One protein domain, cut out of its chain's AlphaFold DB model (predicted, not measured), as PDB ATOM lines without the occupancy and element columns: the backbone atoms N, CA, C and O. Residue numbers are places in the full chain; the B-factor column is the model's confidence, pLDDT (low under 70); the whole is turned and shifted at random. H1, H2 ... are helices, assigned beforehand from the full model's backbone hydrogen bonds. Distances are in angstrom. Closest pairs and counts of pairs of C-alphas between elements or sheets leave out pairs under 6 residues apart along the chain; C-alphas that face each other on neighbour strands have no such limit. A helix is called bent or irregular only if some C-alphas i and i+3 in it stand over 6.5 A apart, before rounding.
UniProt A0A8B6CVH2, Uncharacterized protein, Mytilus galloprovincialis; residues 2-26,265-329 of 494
ATOM      1  N   PRO A   2     -25.019  16.103  13.037       39.72
ATOM      2  CA  PRO A   2     -24.109  15.714  14.115       39.72
ATOM      3  C   PRO A   2     -24.276  16.664  15.316       39.72
ATOM      4  O   PRO A   2     -24.563  17.848  15.097       39.72
ATOM      5  N   PRO A   3     -24.140  16.175  16.563       46.47
ATOM      6  CA  PRO A   3     -24.217  17.031  17.740       46.47
ATOM      7  C   PRO A   3     -23.116  18.092  17.657       46.47
ATOM      8  O   PRO A   3     -21.947  17.781  17.421       46.47
ATOM      9  N   LYS A   4     -23.494  19.367  17.794       56.91
ATOM     10  CA  LYS A   4     -22.524  20.464  17.873       56.91
ATOM     11  C   LYS A   4     -21.704  20.254  19.143       56.91
ATOM     12  O   LYS A   4     -22.272  20.195  20.227       56.91
ATOM     13  N   THR A   5     -20.388  20.135  19.007       55.09
ATOM     14  CA  THR A   5     -19.478  20.043  20.154       55.09
ATOM     15  C   THR A   5     -19.601  21.305  21.004       55.09
ATOM     16  O   THR A   5     -19.518  22.409  20.459       55.09
ATOM     17  N   SER A   6     -19.788  21.157  22.319       74.94
ATOM     18  CA  SER A   6     -19.807  22.297  23.234       74.94
ATOM     19  C   SER A   6     -18.455  23.016  23.230       74.94
ATOM     20  O   SER A   6     -17.403  22.409  23.004       74.94
ATOM     21  N   LYS A   7     -18.489  24.340  23.429       71.81
ATOM     22  CA  LYS A   7     -17.294  25.199  23.443       71.81
ATOM     23  C   LYS A   7     -16.271  24.672  24.462       71.81
ATOM     24  O   LYS A   7     -15.108  24.508  24.112       71.81
ATOM     25  N   SER A   8     -16.731  24.279  25.649       64.81
ATOM     26  CA  SER A   8     -15.926  23.668  26.715       64.81
ATOM     27  C   SER A   8     -15.209  22.391  26.290       64.81
ATOM     28  O   SER A   8     -14.008  22.242  26.522       64.81
ATOM     29  N   GLY A   9     -15.896  21.504  25.568       70.38
ATOM     30  CA  GLY A   9     -15.293  20.287  25.033       70.38
ATOM     31  C   GLY A   9     -14.168  20.544  24.026       70.38
ATOM     32  O   GLY A   9     -13.313  19.673  23.848       70.38
ATOM     33  N   LYS A  10     -14.154  21.713  23.374       75.62
ATOM     34  CA  LYS A  10     -13.076  22.132  22.471       75.62
ATOM     35  C   LYS A  10     -11.863  22.650  23.248       75.62
ATOM     36  O   LYS A  10     -10.774  22.135  23.029       75.62
ATOM     37  N   HIS A  11     -12.062  23.571  24.196       68.44
ATOM     38  CA  HIS A  11     -10.985  24.101  25.049       68.44
ATOM     39  C   HIS A  11     -10.287  22.990  25.842       68.44
ATOM     40  O   HIS A  11      -9.062  22.924  25.896       68.44
ATOM     41  N   PHE A  12     -11.055  22.037  26.380       68.06
ATOM     42  CA  PHE A  12     -10.478  20.884  27.067       68.06
ATOM     43  C   PHE A  12      -9.649  19.998  26.127       68.06
ATOM     44  O   PHE A  12      -8.566  19.552  26.493       68.06
ATOM     45  N   SER A  13     -10.120  19.769  24.895       75.50
ATOM     46  CA  SER A  13      -9.344  19.034  23.890       75.50
ATOM     47  C   SER A  13      -8.048  19.760  23.523       75.50
ATOM     48  O   SER A  13      -7.028  19.101  23.348       75.50
ATOM     49  N   GLU A  14      -8.072  21.088  23.415       74.31
ATOM     50  CA  GLU A  14      -6.883  21.908  23.152       74.31
ATOM     51  C   GLU A  14      -5.883  21.827  24.315       74.31
ATOM     52  O   GLU A  14      -4.691  21.639  24.073       74.31
ATOM     53  N   LEU A  15      -6.358  21.846  25.568       67.25
ATOM     54  CA  LEU A  15      -5.522  21.608  26.751       67.25
ATOM     55  C   LEU A  15      -4.866  20.226  26.721       67.25
ATOM     56  O   LEU A  15      -3.663  20.098  26.951       67.25
ATOM     57  N   CYS A  16      -5.640  19.195  26.393       73.81
ATOM     58  CA  CYS A  16      -5.145  17.828  26.280       73.81
ATOM     59  C   CYS A  16      -4.039  17.699  25.226       73.81
ATOM     60  O   CYS A  16      -3.011  17.066  25.475       73.81
ATOM     61  N   THR A  17      -4.248  18.301  24.052       79.25
ATOM     62  CA  THR A  17      -3.265  18.315  22.965       79.25
ATOM     63  C   THR A  17      -2.016  19.091  23.362       79.25
ATOM     64  O   THR A  17      -0.921  18.566  23.208       79.25
ATOM     65  N   PHE A  18      -2.160  20.275  23.963       74.00
ATOM     66  CA  PHE A  18      -1.026  21.082  24.417       74.00
ATOM     67  C   PHE A  18      -0.147  20.337  25.431       74.00
ATOM     68  O   PHE A  18       1.075  20.320  25.292       74.00
ATOM     69  N   ILE A  19      -0.761  19.670  26.418       68.75
ATOM     70  CA  ILE A  19      -0.034  18.834  27.383       68.75
ATOM     71  C   ILE A  19       0.714  17.722  26.645       68.75
ATOM     72  O   ILE A  19       1.899  17.519  26.886       68.75
ATOM     73  N   LYS A  20       0.045  17.024  25.721       72.75
ATOM     74  CA  LYS A  20       0.645  15.932  24.947       72.75
ATOM     75  C   LYS A  20       1.824  16.394  24.085       72.75
ATOM     76  O   LYS A  20       2.821  15.681  24.020       72.75
ATOM     77  N   ASP A  21       1.732  17.565  23.469       76.25
ATOM     78  CA  ASP A  21       2.803  18.130  22.647       76.25
ATOM     79  C   ASP A  21       4.006  18.518  23.515       76.25
ATOM     80  O   ASP A  21       5.124  18.105  23.219       76.25
ATOM     81  N   LYS A  22       3.781  19.157  24.671       69.25
ATOM     82  CA  LYS A  22       4.850  19.431  25.648       69.25
ATOM     83  C   LYS A  22       5.501  18.160  26.198       69.25
ATOM     84  O   LYS A  22       6.716  18.131  26.371       69.25
ATOM     85  N   CYS A  23       4.734  17.089  26.417       64.12
ATOM     86  CA  CYS A  23       5.292  15.776  26.767       64.12
ATOM     87  C   CYS A  23       6.220  15.237  25.671       64.12
ATOM     88  O   CYS A  23       7.206  14.568  25.976       64.12
ATOM     89  N   ASN A  24       5.859  15.447  24.403       71.12
ATOM     90  CA  ASN A  24       6.638  14.967  23.270       71.12
ATOM     91  C   ASN A  24       7.913  15.788  23.095       71.12
ATOM     92  O   ASN A  24       8.954  15.181  22.885       71.12
ATOM     93  N   ASP A  25       7.866  17.108  23.282       67.88
ATOM     94  CA  ASP A  25       9.054  17.975  23.255       67.88
ATOM     95  C   ASP A  25      10.106  17.523  24.282       67.88
ATOM     96  O   ASP A  25      11.295  17.512  23.987       67.88
ATOM     97  N   ILE A  26       9.673  17.051  25.458       60.88
ATOM     98  CA  ILE A  26      10.556  16.482  26.495       60.88
ATOM     99  C   ILE A  26      11.125  15.108  26.085       60.88
ATOM    100  O   ILE A  26      12.161  14.680  26.588       60.88
ATOM    101  N   ARG A 265     -17.939   2.877  38.042       57.38
ATOM    102  CA  ARG A 265     -17.278   3.117  36.767       57.38
ATOM    103  C   ARG A 265     -17.871   4.391  36.170       57.38
ATOM    104  O   ARG A 265     -19.037   4.699  36.415       57.38
ATOM    105  N   TRP A 266     -17.047   5.117  35.421       68.94
ATOM    106  CA  TRP A 266     -17.463   6.209  34.544       68.94
ATOM    107  C   TRP A 266     -18.823   5.898  33.894       68.94
ATOM    108  O   TRP A 266     -18.966   4.875  33.220       68.94
ATOM    109  N   CYS A 267     -19.830   6.740  34.138       76.62
ATOM    110  CA  CYS A 267     -21.145   6.595  33.523       76.62
ATOM    111  C   CYS A 267     -21.121   7.327  32.182       76.62
ATOM    112  O   CYS A 267     -21.111   8.556  32.154       76.62
ATOM    113  N   ARG A 268     -21.088   6.568  31.078       77.94
ATOM    114  CA  ARG A 268     -21.050   7.132  29.719       77.94
ATOM    115  C   ARG A 268     -22.214   8.094  29.461       77.94
ATOM    116  O   ARG A 268     -21.998   9.134  28.852       77.94
ATOM    117  N   ASP A 269     -23.389   7.810  30.018       83.19
ATOM    118  CA  ASP A 269     -24.601   8.620  29.833       83.19
ATOM    119  C   ASP A 269     -24.478  10.052  30.390       83.19
ATOM    120  O   ASP A 269     -25.248  10.929  30.008       83.19
ATOM    121  N   ARG A 270     -23.496  10.313  31.267       86.69
ATOM    122  CA  ARG A 270     -23.226  11.641  31.846       86.69
ATOM    123  C   ARG A 270     -21.977  12.327  31.290       86.69
ATOM    124  O   ARG A 270     -21.581  13.379  31.783       86.69
ATOM    125  N   ALA A 271     -21.358  11.768  30.250       87.06
ATOM    126  CA  ALA A 271     -20.167  12.351  29.632       87.06
ATOM    127  C   ALA A 271     -20.418  13.768  29.080       87.06
ATOM    128  O   ALA A 271     -19.550  14.636  29.187       87.06
ATOM    129  N   ALA A 272     -21.610  14.010  28.524       89.31
ATOM    130  CA  ALA A 272     -22.012  15.326  28.033       89.31
ATOM    131  C   ALA A 272     -22.114  16.346  29.177       89.31
ATOM    132  O   ALA A 272     -21.488  17.396  29.112       89.31
ATOM    133  N   GLU A 273     -22.800  15.986  30.265       92.06
ATOM    134  CA  GLU A 273     -22.951  16.838  31.450       92.06
ATOM    135  C   GLU A 273     -21.595  17.181  32.080       92.06
ATOM    136  O   GLU A 273     -21.346  18.340  32.400       92.06
ATOM    137  N   PHE A 274     -20.679  16.214  32.181       93.31
ATOM    138  CA  PHE A 274     -19.308  16.472  32.629       93.31
ATOM    139  C   PHE A 274     -18.588  17.473  31.717       93.31
ATOM    140  O   PHE A 274     -17.971  18.422  32.190       93.31
ATOM    141  N   THR A 275     -18.691  17.278  30.400       93.19
ATOM    142  CA  THR A 275     -18.028  18.138  29.410       93.19
ATOM    143  C   THR A 275     -18.585  19.561  29.432       93.19
ATOM    144  O   THR A 275     -17.834  20.524  29.281       93.19
ATOM    145  N   ASP A 276     -19.889  19.716  29.638       94.06
ATOM    146  CA  ASP A 276     -20.558  21.017  29.660       94.06
ATOM    147  C   ASP A 276     -20.243  21.822  30.929       94.06
ATOM    148  O   ASP A 276     -20.260  23.049  30.886       94.06
ATOM    149  N   HIS A 277     -19.873  21.153  32.026       95.44
ATOM    150  CA  HIS A 277     -19.459  21.793  33.281       95.44
ATOM    151  C   HIS A 277     -17.947  22.034  33.398       95.44
ATOM    152  O   HIS A 277     -17.481  22.527  34.426       95.44
ATOM    153  N   LEU A 278     -17.161  21.724  32.363       94.44
ATOM    154  CA  LEU A 278     -15.764  22.149  32.303       94.44
ATOM    155  C   LEU A 278     -15.696  23.658  32.035       94.44
ATOM    156  O   LEU A 278     -15.997  24.125  30.933       94.44
ATOM    157  N   ASP A 279     -15.281  24.417  33.049       94.69
ATOM    158  CA  ASP A 279     -15.124  25.867  32.953       94.69
ATOM    159  C   ASP A 279     -14.025  26.225  31.945       94.69
ATOM    160  O   ASP A 279     -12.829  26.055  32.193       94.69
ATOM    161  N   SER A 280     -14.449  26.719  30.784       92.81
ATOM    162  CA  SER A 280     -13.546  27.039  29.677       92.81
ATOM    163  C   SER A 280     -12.600  28.185  30.019       92.81
ATOM    164  O   SER A 280     -11.456  28.156  29.587       92.81
ATOM    165  N   ASN A 281     -13.041  29.152  30.829       95.44
ATOM    166  CA  ASN A 281     -12.210  30.302  31.182       95.44
ATOM    167  C   ASN A 281     -11.059  29.862  32.089       95.44
ATOM    168  O   ASN A 281      -9.914  30.222  31.848       95.44
ATOM    169  N   ARG A 282     -11.345  29.004  33.074       95.69
ATOM    170  CA  ARG A 282     -10.313  28.437  33.957       95.69
ATOM    171  C   ARG A 282      -9.335  27.539  33.205       95.69
ATOM    172  O   ARG A 282      -8.161  27.477  33.560       95.69
ATOM    173  N   ILE A 283      -9.810  26.833  32.178       93.88
ATOM    174  CA  ILE A 283      -8.949  26.048  31.285       93.88
ATOM    175  C   ILE A 283      -8.029  26.965  30.476       93.88
ATOM    176  O   ILE A 283      -6.841  26.670  30.374       93.88
ATOM    177  N   ASP A 284      -8.549  28.066  29.934       93.38
ATOM    178  CA  ASP A 284      -7.761  29.036  29.169       93.38
ATOM    179  C   ASP A 284      -6.720  29.742  30.058       93.38
ATOM    180  O   ASP A 284      -5.551  29.820  29.688       93.38
ATOM    181  N   GLU A 285      -7.097  30.151  31.272       95.62
ATOM    182  CA  GLU A 285      -6.173  30.706  32.272       95.62
ATOM    183  C   GLU A 285      -5.060  29.712  32.627       95.62
ATOM    184  O   GLU A 285      -3.879  30.066  32.638       95.62
ATOM    185  N   LEU A 286      -5.419  28.446  32.873       94.12
ATOM    186  CA  LEU A 286      -4.443  27.387  33.124       94.12
ATOM    187  C   LEU A 286      -3.526  27.187  31.913       94.12
ATOM    188  O   LEU A 286      -2.325  27.000  32.086       94.12
ATOM    189  N   LEU A 287      -4.064  27.242  30.693       92.75
ATOM    190  CA  LEU A 287      -3.272  27.127  29.473       92.75
ATOM    191  C   LEU A 287      -2.262  28.256  29.332       92.75
ATOM    192  O   LEU A 287      -1.117  27.995  28.968       92.75
ATOM    193  N   ASP A 288      -2.654  29.487  29.631       94.69
ATOM    194  CA  ASP A 288      -1.757  30.635  29.553       94.69
ATOM    195  C   ASP A 288      -0.655  30.558  30.616       94.69
ATOM    196  O   ASP A 288       0.515  30.794  30.297       94.69
ATOM    197  N   VAL A 289      -0.981  30.103  31.833       93.62
ATOM    198  CA  VAL A 289       0.028  29.786  32.857       93.62
ATOM    199  C   VAL A 289       0.984  28.717  32.334       93.62
ATOM    200  O   VAL A 289       2.185  28.962  32.281       93.62
ATOM    201  N   LEU A 290       0.478  27.576  31.861       90.50
ATOM    202  CA  LEU A 290       1.313  26.476  31.365       90.50
ATOM    203  C   LEU A 290       2.170  26.868  30.149       90.50
ATOM    204  O   LEU A 290       3.273  26.352  29.989       90.50
ATOM    205  N   ARG A 291       1.700  27.782  29.294       91.88
ATOM    206  CA  ARG A 291       2.480  28.339  28.172       91.88
ATOM    207  C   ARG A 291       3.603  29.258  28.633       91.88
ATOM    208  O   ARG A 291       4.622  29.332  27.954       91.88
ATOM    209  N   SER A 292       3.411  29.949  29.753       92.19
ATOM    210  CA  SER A 292       4.414  30.836  30.348       92.19
ATOM    211  C   SER A 292       5.465  30.109  31.193       92.19
ATOM    212  O   SER A 292       6.493  30.702  31.514       92.19
ATOM    213  N   ILE A 293       5.233  28.835  31.541       91.38
ATOM    214  CA  ILE A 293       6.180  28.016  32.306       91.38
ATOM    215  C   ILE A 293       7.411  27.714  31.448       91.38
ATOM    216  O   ILE A 293       7.357  26.964  30.470       91.38
ATOM    217  N   ASP A 294       8.544  28.262  31.873       91.94
ATOM    218  CA  ASP A 294       9.867  27.841  31.435       91.94
ATOM    219  C   ASP A 294      10.340  26.687  32.329       91.94
ATOM    220  O   ASP A 294      10.583  26.878  33.523       91.94
ATOM    221  N   LEU A 295      10.465  25.485  31.763       80.56
ATOM    222  CA  LEU A 295      10.811  24.265  32.503       80.56
ATOM    223  C   LEU A 295      12.152  24.361  33.245       80.56
ATOM    224  O   LEU A 295      12.334  23.661  34.238       80.56
ATOM    225  N   GLN A 296      13.071  25.224  32.802       85.50
ATOM    226  CA  GLN A 296      14.382  25.374  33.439       85.50
ATOM    227  C   GLN A 296      14.374  26.355  34.615       85.50
ATOM    228  O   GLN A 296      15.216  26.253  35.504       85.50
ATOM    229  N   ASN A 297      13.425  27.292  34.634       91.12
ATOM    230  CA  ASN A 297      13.450  28.445  35.539       91.12
ATOM    231  C   ASN A 297      12.190  28.587  36.402       91.12
ATOM    232  O   ASN A 297      12.125  29.473  37.255       91.12
ATOM    233  N   THR A 298      11.182  27.739  36.199       92.00
ATOM    234  CA  THR A 298       9.926  27.814  36.951       92.00
ATOM    235  C   THR A 298      10.050  27.120  38.301       92.00
ATOM    236  O   THR A 298      10.473  25.968  38.397       92.00
ATOM    237  N   ASP A 299       9.627  27.823  39.350       92.88
ATOM    238  CA  ASP A 299       9.593  27.287  40.705       92.88
ATOM    239  C   ASP A 299       8.580  26.136  40.851       92.88
ATOM    240  O   ASP A 299       7.512  26.109  40.233       92.88
ATOM    241  N   ILE A 300       8.903  25.186  41.730       88.94
ATOM    242  CA  ILE A 300       8.077  24.007  42.010       88.94
ATOM    243  C   ILE A 300       6.693  24.383  42.552       88.94
ATOM    244  O   ILE A 300       5.730  23.639  42.355       88.94
ATOM    245  N   VAL A 301       6.574  25.538  43.213       93.44
ATOM    246  CA  VAL A 301       5.300  26.042  43.740       93.44
ATOM    247  C   VAL A 301       4.323  26.322  42.599       93.44
ATOM    248  O   VAL A 301       3.217  25.792  42.619       93.44
ATOM    249  N   THR A 302       4.757  27.017  41.546       92.44
ATOM    250  CA  THR A 302       3.923  27.317  40.368       92.44
ATOM    251  C   THR A 302       3.434  26.047  39.664       92.44
ATOM    252  O   THR A 302       2.296  25.981  39.191       92.44
ATOM    253  N   ILE A 303       4.274  25.008  39.615       88.31
ATOM    254  CA  ILE A 303       3.905  23.705  39.043       88.31
ATOM    255  C   ILE A 303       2.823  23.040  39.901       88.31
ATOM    256  O   ILE A 303       1.804  22.598  39.368       88.31
ATOM    257  N   ASN A 304       3.007  22.996  41.221       90.50
ATOM    258  CA  ASN A 304       2.028  22.411  42.140       90.50
ATOM    259  C   ASN A 304       0.686  23.156  42.105       90.50
ATOM    260  O   ASN A 304      -0.363  22.512  42.074       90.50
ATOM    261  N   ASP A 305       0.715  24.486  42.031       94.00
ATOM    262  CA  ASP A 305      -0.489  25.312  41.911       94.00
ATOM    263  C   ASP A 305      -1.225  25.029  40.595       94.00
ATOM    264  O   ASP A 305      -2.447  24.884  40.576       94.00
ATOM    265  N   SER A 306      -0.490  24.847  39.494       92.19
ATOM    266  CA  SER A 306      -1.070  24.471  38.196       92.19
ATOM    267  C   SER A 306      -1.728  23.086  38.238       92.19
ATOM    268  O   SER A 306      -2.806  22.883  37.672       92.19
ATOM    269  N   VAL A 307      -1.119  22.130  38.946       90.81
ATOM    270  CA  VAL A 307      -1.676  20.784  39.151       90.81
ATOM    271  C   VAL A 307      -2.950  20.837  39.990       90.81
ATOM    272  O   VAL A 307      -3.942  20.199  39.632       90.81
ATOM    273  N   GLU A 308      -2.964  21.604  41.080       92.69
ATOM    274  CA  GLU A 308      -4.161  21.733  41.916       92.69
ATOM    275  C   GLU A 308      -5.282  22.493  41.189       92.69
ATOM    276  O   GLU A 308      -6.453  22.117  41.288       92.69
ATOM    277  N   ASN A 309      -4.937  23.478  40.356       93.69
ATOM    278  CA  ASN A 309      -5.884  24.148  39.465       93.69
ATOM    279  C   ASN A 309      -6.491  23.175  38.446       93.69
ATOM    280  O   ASN A 309      -7.711  23.129  38.296       93.69
ATOM    281  N   CYS A 310      -5.683  22.326  37.808       93.38
ATOM    282  CA  CYS A 310      -6.187  21.286  36.909       93.38
ATOM    283  C   CYS A 310      -7.113  20.298  37.640       93.38
ATOM    284  O   CYS A 310      -8.225  20.008  37.187       93.38
ATOM    285  N   ASN A 311      -6.691  19.828  38.817       91.56
ATOM    286  CA  ASN A 311      -7.474  18.912  39.641       91.56
ATOM    287  C   ASN A 311      -8.806  19.519  40.075       91.56
ATOM    288  O   ASN A 311      -9.810  18.811  40.077       91.56
ATOM    289  N   SER A 312      -8.828  20.794  40.463       95.00
ATOM    290  CA  SER A 312     -10.060  21.462  40.883       95.00
ATOM    291  C   SER A 312     -11.037  21.625  39.720       95.00
ATOM    292  O   SER A 312     -12.192  21.258  39.887       95.00
ATOM    293  N   ILE A 313     -10.583  22.014  38.521       94.81
ATOM    294  CA  ILE A 313     -11.441  22.079  37.318       94.81
ATOM    295  C   ILE A 313     -12.108  20.721  37.042       94.81
ATOM    296  O   ILE A 313     -13.318  20.646  36.829       94.81
ATOM    297  N   ILE A 314     -11.334  19.630  37.084       92.94
ATOM    298  CA  ILE A 314     -11.855  18.275  36.851       92.94
ATOM    299  C   ILE A 314     -12.805  17.851  37.978       92.94
ATOM    300  O   ILE A 314     -13.853  17.258  37.710       92.94
ATOM    301  N   LYS A 315     -12.449  18.133  39.238       91.50
ATOM    302  CA  LYS A 315     -13.277  17.799  40.403       91.50
ATOM    303  C   LYS A 315     -14.621  18.522  40.351       91.50
ATOM    304  O   LYS A 315     -15.648  17.882  40.554       91.50
ATOM    305  N   ASP A 316     -14.616  19.809  40.023       93.88
ATOM    306  CA  ASP A 316     -15.821  20.630  39.954       93.88
ATOM    307  C   ASP A 316     -16.761  20.110  38.860       93.88
ATOM    308  O   ASP A 316     -17.939  19.867  39.128       93.88
ATOM    309  N   ALA A 317     -16.239  19.832  37.660       93.88
ATOM    310  CA  ALA A 317     -17.027  19.274  36.559       93.88
ATOM    311  C   ALA A 317     -17.631  17.900  36.904       93.88
ATOM    312  O   ALA A 317     -18.805  17.634  36.633       93.88
ATOM    313  N   ALA A 318     -16.861  17.023  37.554       90.94
ATOM    314  CA  ALA A 318     -17.356  15.714  37.977       90.94
ATOM    315  C   ALA A 318     -18.282  15.771  39.204       90.94
ATOM    316  O   ALA A 318     -19.108  14.870  39.366       90.94
ATOM    317  N   GLU A 319     -18.208  16.797  40.057       91.00
ATOM    318  CA  GLU A 319     -19.193  17.001  41.127       91.00
ATOM    319  C   GLU A 319     -20.532  17.459  40.543       91.00
ATOM    320  O   GLU A 319     -21.572  16.927  40.936       91.00
ATOM    321  N   HIS A 320     -20.509  18.360  39.558       92.38
ATOM    322  CA  HIS A 320     -21.719  18.825  38.875       92.38
ATOM    323  C   HIS A 320     -22.416  17.702  38.104       92.38
ATOM    324  O   HIS A 320     -23.625  17.547  38.225       92.38
ATOM    325  N   ALA A 321     -21.657  16.846  37.416       91.88
ATOM    326  CA  ALA A 321     -22.199  15.664  36.742       91.88
ATOM    327  C   ALA A 321     -22.556  14.501  37.703       91.88
ATOM    328  O   ALA A 321     -22.828  13.373  37.267       91.88
ATOM    329  N   ASP A 322     -22.516  14.733  39.027       87.75
ATOM    330  CA  ASP A 322     -22.788  13.744  40.084       87.75
ATOM    331  C   ASP A 322     -22.007  12.428  39.849       87.75
ATOM    332  O   ASP A 322     -22.462  11.304  40.088       87.75
ATOM    333  N   MET A 323     -20.788  12.576  39.323       83.25
ATOM    334  CA  MET A 323     -19.842  11.485  39.092       83.25
ATOM    335  C   MET A 323     -19.102  11.144  40.379       83.25
ATOM    336  O   MET A 323     -18.796   9.974  40.636       83.25
ATOM    337  N   PHE A 324     -18.886  12.140  41.239       73.25
ATOM    338  CA  PHE A 324     -18.554  11.882  42.627       73.25
ATOM    339  C   PHE A 324     -19.819  11.511  43.380       73.25
ATOM    340  O   PHE A 324     -20.747  12.297  43.527       73.25
ATOM    341  N   VAL A 325     -19.825  10.316  43.975       59.81
ATOM    342  CA  VAL A 325     -20.676  10.137  45.152       59.81
ATOM    343  C   VAL A 325     -20.143  11.151  46.135       59.81
ATOM    344  O   VAL A 325     -18.989  11.030  46.557       59.81
ATOM    345  N   LYS A 326     -20.994  12.070  46.586       56.38
ATOM    346  CA  LYS A 326     -20.904  12.485  47.977       56.38
ATOM    347  C   LYS A 326     -20.930  11.179  48.741       56.38
ATOM    348  O   LYS A 326     -21.981  10.562  48.916       56.38
ATOM    349  N   CYS A 327     -19.752  10.692  49.123       47.72
ATOM    350  CA  CYS A 327     -19.622   9.831  50.266       47.72
ATOM    351  C   CYS A 327     -20.190  10.694  51.384       47.72
ATOM    352  O   CYS A 327     -19.450  11.329  52.128       47.72
ATOM    353  N   TYR A 328     -21.520  10.716  51.511       48.34
ATOM    354  CA  TYR A 328     -22.147  10.680  52.798       48.34
ATOM    355  C   TYR A 328     -21.458   9.478  53.410       48.34
ATOM    356  O   TYR A 328     -21.839   8.328  53.189       48.34
ATOM    357  N   SER A 329     -20.324   9.727  54.067       44.94
ATOM    358  CA  SER A 329     -19.850   8.858  55.104       44.94
ATOM    359  C   SER A 329     -21.097   8.751  55.948       44.94
ATOM    360  O   SER A 329     -21.470   9.724  56.596       44.94
TER     361      SER A 329
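What this domain is: This is residues 2 to 26 and 265 to 329 of the 494 residues of an uncharacterized protein of Mytilus galloprovincialis (UniProt A0A8B6CVH2). Three helices running nearly lengthwise make a loose, bent layer: H3 sits at the fold, H1 and H4 pack on it from two sides, and the short H2 crosses one end, where H1 begins and H4 ends. H3 and H4 form a helical hairpin whose turn sticks out at residues 296 to 301. The printed part has 90 residues with four named helices, in the order H1, H2, H3, H4, and no named strand; its class is all helix. The whole is flat and only just loose, close to compact, with a radius of gyration of the C-alphas of 15.0 A and spans of 42 by 42 by 22 A.

How they stand to each other: H1, residues 7 to 26, touches H2, residues 268 to 276, with residues 8 to 9 alone. Their closest C-alphas, of Gly 9 and Thr 275, are 5.6 A apart, and their lines are about perpendicular at 89 degrees. With residues 7 to 15 alone H1 touches H3, residues 280 to 292, at a shallow tilt of 20 degrees, the same way; the closest C-alphas, of Ser 8 and Ser 280, are 5.1 A apart. H4, residues 300 to 320, touches H3 with residues 306 to 313 alone, at a shallow tilt of 17 degrees, opposite ways; the closest C-alphas, of Leu 286 and Ser 306, are 6.8 A apart. H2 and H4 touch only at their ends, the closest C-alphas being those of Phe 274 and Ala 317 at 5.3 A. H1 and H4 are apart. Every O i to N i+4 pair is within hydrogen-bond range in H1, H3 and H4, and 3 of 5 in H2.

Where its parts are: H1 is 29.3 A long from C-alpha 7 at (-17.294, 25.199, 23.443). H2 measures 13.9 A and is irregular, with C-alphas 269 and 272 7.4 A apart. H3 measures 18.4 A, and H4 30.4 A, ending at C-alpha 320 at (-21.719, 18.825, 38.875).

The domain as a whole: Residues 27 to 264 are not printed, and C-alphas 26 and 265 are 32.5 A apart across the cut. The link from H2 to H3 is tight, and that from H3 to H4 short. The C-alphas farthest apart, of Pro 2 and Asn 297, are 45.1 A apart. The mean pLDDT of the printed part is 81.6; 20 residues are under 70, among them 2 to 5 and 325 to 329.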